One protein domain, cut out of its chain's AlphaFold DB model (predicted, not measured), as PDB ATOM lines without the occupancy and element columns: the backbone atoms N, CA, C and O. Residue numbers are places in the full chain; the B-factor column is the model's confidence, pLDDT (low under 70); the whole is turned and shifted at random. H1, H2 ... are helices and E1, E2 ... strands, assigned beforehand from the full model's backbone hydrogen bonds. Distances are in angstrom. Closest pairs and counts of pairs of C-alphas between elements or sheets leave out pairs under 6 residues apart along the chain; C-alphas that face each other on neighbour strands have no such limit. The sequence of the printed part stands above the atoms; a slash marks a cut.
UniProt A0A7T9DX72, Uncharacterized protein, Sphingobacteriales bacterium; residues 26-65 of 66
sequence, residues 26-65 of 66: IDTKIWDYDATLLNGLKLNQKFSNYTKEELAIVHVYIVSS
ATOM      1  N   ILE A  26     -39.029 -30.370 -31.013       93.12
ATOM      2  CA  ILE A  26     -38.245 -29.458 -30.169       93.12
ATOM      3  C   ILE A  26     -38.025 -30.002 -28.760       93.12
ATOM      4  O   ILE A  26     -37.075 -29.602 -28.097       93.12
ATOM      5  N   ASP A  27     -38.885 -30.915 -28.311       90.50
ATOM      6  CA  ASP A  27     -38.725 -31.609 -27.039       90.50
ATOM      7  C   ASP A  27     -39.383 -32.991 -27.100       90.50
ATOM      8  O   ASP A  27     -40.321 -33.242 -27.868       90.50
ATOM      9  N   THR A  28     -38.869 -33.919 -26.303       91.06
ATOM     10  CA  THR A  28     -39.437 -35.253 -26.146       91.06
ATOM     11  C   THR A  28     -39.297 -35.703 -24.703       91.06
ATOM     12  O   THR A  28     -38.195 -35.805 -24.171       91.06
ATOM     13  N   LYS A  29     -40.423 -36.073 -24.093       90.94
ATOM     14  CA  LYS A  29     -40.446 -36.699 -22.772       90.94
ATOM     15  C   LYS A  29     -40.830 -38.162 -22.909       90.94
ATOM     16  O   LYS A  29     -42.005 -38.480 -23.107       90.94
ATOM     17  N   ILE A  30     -39.839 -39.039 -22.798       88.38
ATOM     18  CA  ILE A  30     -40.019 -40.492 -22.770       88.38
ATOM     19  C   ILE A  30     -40.116 -40.923 -21.307       88.38
ATOM     20  O   ILE A  30     -39.349 -40.457 -20.467       88.38
ATOM     21  N   TRP A  31     -41.093 -41.765 -20.985       84.81
ATOM     22  CA  TRP A  31     -41.105 -42.463 -19.704       84.81
ATOM     23  C   TRP A  31     -40.461 -43.821 -19.893       84.81
ATOM     24  O   TRP A  31     -41.041 -44.704 -20.531       84.81
ATOM     25  N   ASP A  32     -39.252 -43.948 -19.357       70.50
ATOM     26  CA  ASP A  32     -38.498 -45.186 -19.425       70.50
ATOM     27  C   ASP A  32     -39.233 -46.281 -18.657       70.50
ATOM     28  O   ASP A  32     -39.719 -46.092 -17.539       70.50
ATOM     29  N   TYR A  33     -39.315 -47.443 -19.288       79.75
ATOM     30  CA  TYR A  33     -39.795 -48.662 -18.668       79.75
ATOM     31  C   TYR A  33     -38.673 -49.690 -18.698       79.75
ATOM     32  O   TYR A  33     -37.799 -49.650 -19.567       79.75
ATOM     33  N   ASP A  34     -38.700 -50.628 -17.758       82.94
ATOM     34  CA  ASP A  34     -37.674 -51.655 -17.669       82.94
ATOM     35  C   ASP A  34     -37.728 -52.591 -18.891       82.94
ATOM     36  O   ASP A  34     -38.582 -53.477 -19.003       82.94
ATOM     37  N   ALA A  35     -36.792 -52.391 -19.824       84.06
ATOM     38  CA  ALA A  35     -36.666 -53.190 -21.039       84.06
ATOM     39  C   ALA A  35     -36.301 -54.656 -20.748       84.06
ATOM     40  O   ALA A  35     -36.513 -55.521 -21.604       84.06
ATOM     41  N   THR A  36     -35.797 -54.972 -19.548       85.62
ATOM     42  CA  THR A  36     -35.483 -56.352 -19.165       85.62
ATOM     43  C   THR A  36     -36.736 -57.215 -19.041       85.62
ATOM     44  O   THR A  36     -36.666 -58.418 -19.286       85.62
ATOM     45  N   LEU A  37     -37.902 -56.608 -18.800       81.88
ATOM     46  CA  LEU A  37     -39.197 -57.298 -18.772       81.88
ATOM     47  C   LEU A  37     -39.612 -57.851 -20.142       81.88
ATOM     48  O   LEU A  37     -40.497 -58.700 -20.229       81.88
ATOM     49  N   LEU A  38     -38.965 -57.401 -21.221       82.12
ATOM     50  CA  LEU A  38     -39.161 -57.941 -22.565       82.12
ATOM     51  C   LEU A  38     -38.272 -59.161 -22.850       82.12
ATOM     52  O   LEU A  38     -38.410 -59.796 -23.900       82.12
ATOM     53  N   ASN A  39     -37.357 -59.513 -21.943       83.75
ATOM     54  CA  ASN A  39     -36.518 -60.696 -22.093       83.75
ATOM     55  C   ASN A  39     -37.363 -61.972 -21.986       83.75
ATOM     56  O   ASN A  39     -38.136 -62.152 -21.054       83.75
ATOM     57  N   GLY A  40     -37.209 -62.872 -22.958       80.81
ATOM     58  CA  GLY A  40     -37.936 -64.145 -22.987       80.81
ATOM     59  C   GLY A  40     -39.371 -64.058 -23.517       80.81
ATOM     60  O   GLY A  40     -40.008 -65.095 -23.691       80.81
ATOM     61  N   LEU A  41     -39.879 -62.863 -23.843       84.62
ATOM     62  CA  LEU A  41     -41.172 -62.734 -24.512       84.62
ATOM     63  C   LEU A  41     -41.064 -63.123 -25.989       84.62
ATOM     64  O   LEU A  41     -40.210 -62.632 -26.732       84.62
ATOM     65  N   LYS A  42     -41.994 -63.966 -26.449       85.75
ATOM     66  CA  LYS A  42     -42.156 -64.257 -27.874       85.75
ATOM     67  C   LYS A  42     -42.903 -63.104 -28.541       85.75
ATOM     68  O   LYS A  42     -44.128 -63.013 -28.469       85.75
ATOM     69  N   LEU A  43     -42.156 -62.211 -29.181       83.69
ATOM     70  CA  LEU A  43     -42.724 -61.081 -29.911       83.69
ATOM     71  C   LEU A  43     -43.443 -61.552 -31.183       83.69
ATOM     72  O   LEU A  43     -42.999 -62.466 -31.878       83.69
ATOM     73  N   ASN A  44     -44.563 -60.902 -31.503       88.00
ATOM     74  CA  ASN A  44     -45.226 -61.084 -32.792       88.00
ATOM     75  C   ASN A  44     -44.324 -60.549 -33.922       88.00
ATOM     76  O   ASN A  44     -43.663 -59.527 -33.742       88.00
ATOM     77  N   GLN A  45     -44.351 -61.186 -35.098       86.56
ATOM     78  CA  GLN A  45     -43.553 -60.794 -36.267       86.56
ATOM     79  C   GLN A  45     -43.720 -59.317 -36.652       86.56
ATOM     80  O   GLN A  45     -42.761 -58.694 -37.089       86.56
ATOM     81  N   LYS A  46     -44.891 -58.710 -36.418       85.50
ATOM     82  CA  LYS A  46     -45.107 -57.275 -36.679       85.50
ATOM     83  C   LYS A  46     -44.169 -56.344 -35.894       85.50
ATOM     84  O   LYS A  46     -44.020 -55.182 -36.255       85.50
ATOM     85  N   PHE A  47     -43.555 -56.842 -34.821       86.12
ATOM     86  CA  PHE A  47     -42.611 -56.109 -33.983       86.12
ATOM     87  C   PHE A  47     -41.145 -56.478 -34.251       86.12
ATOM     88  O   PHE A  47     -40.272 -56.002 -33.536       86.12
ATOM     89  N   SER A  48     -40.851 -57.284 -35.278       85.81
ATOM     90  CA  SER A  48     -39.484 -57.738 -35.582       85.81
ATOM     91  C   SER A  48     -38.507 -56.598 -35.872       85.81
ATOM     92  O   SER A  48     -37.308 -56.751 -35.680       85.81
ATOM     93  N   ASN A  49     -39.021 -55.458 -36.339       88.06
ATOM     94  CA  ASN A  49     -38.226 -54.288 -36.717       88.06
ATOM     95  C   ASN A  49     -38.090 -53.263 -35.579       88.06
ATOM     96  O   ASN A  49     -37.677 -52.125 -35.829       88.06
ATOM     97  N   TYR A  50     -38.502 -53.628 -34.365       87.88
ATOM     98  CA  TYR A  50     -38.361 -52.795 -33.181       87.88
ATOM     99  C   TYR A  50     -37.257 -53.340 -32.283       87.88
ATOM    100  O   TYR A  50     -37.156 -54.553 -32.081       87.88
ATOM    101  N   THR A  51     -36.452 -52.446 -31.718       88.62
ATOM    102  CA  THR A  51     -35.546 -52.827 -30.632       88.62
ATOM    103  C   THR A  51     -36.334 -53.031 -29.335       88.62
ATOM    104  O   THR A  51     -37.496 -52.627 -29.218       88.62
ATOM    105  N   LYS A  52     -35.720 -53.674 -28.336       86.50
ATOM    106  CA  LYS A  52     -36.367 -53.858 -27.027       86.50
ATOM    107  C   LYS A  52     -36.640 -52.516 -26.361       86.50
ATOM    108  O   LYS A  52     -37.704 -52.327 -25.788       86.50
ATOM    109  N   GLU A  53     -35.720 -51.576 -26.504       87.12
ATOM    110  CA  GLU A  53     -35.820 -50.217 -25.984       87.12
ATOM    111  C   GLU A  53     -37.008 -49.495 -26.632       87.12
ATOM    112  O   GLU A  53     -37.845 -48.939 -25.931       87.12
ATOM    113  N   GLU A  54     -37.167 -49.595 -27.957       87.31
ATOM    114  CA  GLU A  54     -38.314 -49.008 -28.664       87.31
ATOM    115  C   GLU A  54     -39.657 -49.631 -28.237       87.31
ATOM    116  O   GLU A  54     -40.680 -48.944 -28.203       87.31
ATOM    117  N   LEU A  55     -39.675 -50.930 -27.921       87.12
ATOM    118  CA  LEU A  55     -40.871 -51.631 -27.435       87.12
ATOM    119  C   LEU A  55     -41.189 -51.329 -25.971       87.12
ATOM    120  O   LEU A  55     -42.364 -51.380 -25.594       87.12
ATOM    121  N   ALA A  56     -40.165 -51.023 -25.173       87.62
ATOM    122  CA  ALA A  56     -40.289 -50.639 -23.775       87.62
ATOM    123  C   ALA A  56     -40.873 -49.228 -23.615       87.62
ATOM    124  O   ALA A  56     -41.391 -48.903 -22.553       87.62
ATOM    125  N   ILE A  57     -40.886 -48.405 -24.669       87.00
ATOM    126  CA  ILE A  57     -41.574 -47.110 -24.644       87.00
ATOM    127  C   ILE A  57     -43.088 -47.344 -24.595       87.00
ATOM    128  O   ILE A  57     -43.749 -47.625 -25.604       87.00
ATOM    129  N   VAL A  58     -43.641 -47.227 -23.388       81.31
ATOM    130  CA  VAL A  58     -45.083 -47.329 -23.126       81.31
ATOM    131  C   VAL A  58     -45.762 -45.972 -23.294       81.31
ATOM    132  O   VAL A  58     -46.878 -45.908 -23.812       81.31
ATOM    133  N   HIS A  59     -45.085 -44.894 -22.887       84.56
ATOM    134  CA  HIS A  59     -45.626 -43.540 -22.916       84.56
ATOM    135  C   HIS A  59     -44.568 -42.526 -23.347       84.56
ATOM    136  O   HIS A  59     -43.432 -42.550 -22.873       84.56
ATOM    137  N   VAL A  60     -44.952 -41.626 -24.251       86.44
ATOM    138  CA  VAL A  60     -44.084 -40.565 -24.762       86.44
ATOM    139  C   VAL A  60     -44.907 -39.326 -25.089       86.44
ATOM    140  O   VAL A  60     -46.003 -39.426 -25.642       86.44
ATOM    141  N   TYR A  61     -44.358 -38.160 -24.769       87.12
ATOM    142  CA  TYR A  61     -44.835 -36.874 -25.263       87.12
ATOM    143  C   TYR A  61     -43.835 -36.326 -26.272       87.12
ATOM    144  O   TYR A  61     -42.639 -36.271 -25.989       87.12
ATOM    145  N   ILE A  62     -44.341 -35.908 -27.430       86.50
ATOM    146  CA  ILE A  62     -43.577 -35.211 -28.465       86.50
ATOM    147  C   ILE A  62     -44.103 -33.783 -28.509       86.50
ATOM    148  O   ILE A  62     -45.313 -33.582 -28.626       86.50
ATOM    149  N   VAL A  63     -43.204 -32.808 -28.418       87.31
ATOM    150  CA  VAL A  63     -43.540 -31.393 -28.576       87.31
ATOM    151  C   VAL A  63     -42.919 -30.902 -29.875       87.31
ATOM    152  O   VAL A  63     -41.716 -31.048 -30.098       87.31
ATOM    153  N   SER A  64     -43.741 -30.311 -30.734       84.38
ATOM    154  CA  SER A  64     -43.300 -29.617 -31.941       84.38
ATOM    155  C   SER A  64     -43.670 -28.144 -31.878       84.38
ATOM    156  O   SER A  64     -44.720 -27.773 -31.351       84.38
ATOM    157  N   SER A  65     -42.809 -27.300 -32.444       75.69
ATOM    158  CA  SER A  65     -43.187 -25.945 -32.839       75.69
ATOM    159  C   SER A  65     -43.451 -25.917 -34.338       75.69
ATOM    160  O   SER A  65     -42.830 -26.660 -35.098       75.69
TER     161      SER A  65
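What this domain is: This is residues 26 to 65 of the 66 residues of an uncharacterized protein of Sphingobacteriales bacterium (UniProt A0A7T9DX72). What does the model look like? It is a flat, open loop: a two-stranded ribbon of E1 and E2, side by side, makes one end, and beyond it the chain widens into a loop in which two short helices, H1 and H2, pack on each other and the link of residues 39 to 51 swings round the far end. Which parts come in which order? The printed part has 40 residues, with two named helices and two named strands in the order E1, H1, H2, E2; the sheet has the order E1 - E2 and is antiparallel, and the class is mixed, helices and strands. How compact is it? It is loose, with a radius of gyration of the C-alphas of 12.3 A, and its C-alphas span 38 by 20 by 11 A.

Where its parts are: Where are the strands? E1 is residues 26 to 31, 16.9 A from first to last C-alpha, and begins at C-alpha 26 at (-38.245, -29.458, -30.169). E2 is residues 59 to 64, 16.8 A long, and ends at C-alpha 64 at (-43.300, -29.617, -31.941). Where are the helices? H1 is residues 35 to 38, with C-alpha 35 at (-36.666, -53.190, -21.039), and H2 is residues 52 to 56.

How they stand to each other: How do the two strands pair? E1 and E2 are antiparallel neighbours, with 174 degrees between their N-to-C directions. The C-alphas of Ile 30 and Val 60 face each other at 4.5 A. N 29 and O 61 are within hydrogen-bond range at 2.9 A, and so are N 63 and O 27 at 3.0 A. How do the helices stand? H1 and H2 touch, and their closest C-alphas, those of Ala 35 and Ala 56, are 5.2 A apart. E1 and H2 are apart, and so are H1 and E2. What do the helix backbones show? In H2 every O i to N i+4 pair is within hydrogen-bond range, while H1 is too short for such a pair and has its 1 O i to N i+3 pair within range.

The domain as a whole: How large is it? The two C-alphas farthest apart, those of Gly 40 and Ser 65, are 39.8 A from each other, while the first and last printed C-alphas, of Ile 26 and Ser 65, are 6.6 A apart. Which links are long, and is there a cut? The link from H1 to H2, with 13 residues, is long; those from E1 to H1 and from H2 to E2 are tight. The printed part has no cut. Where is confidence low? The mean pLDDT of the printed part is 85.4, and no printed residue is under 70.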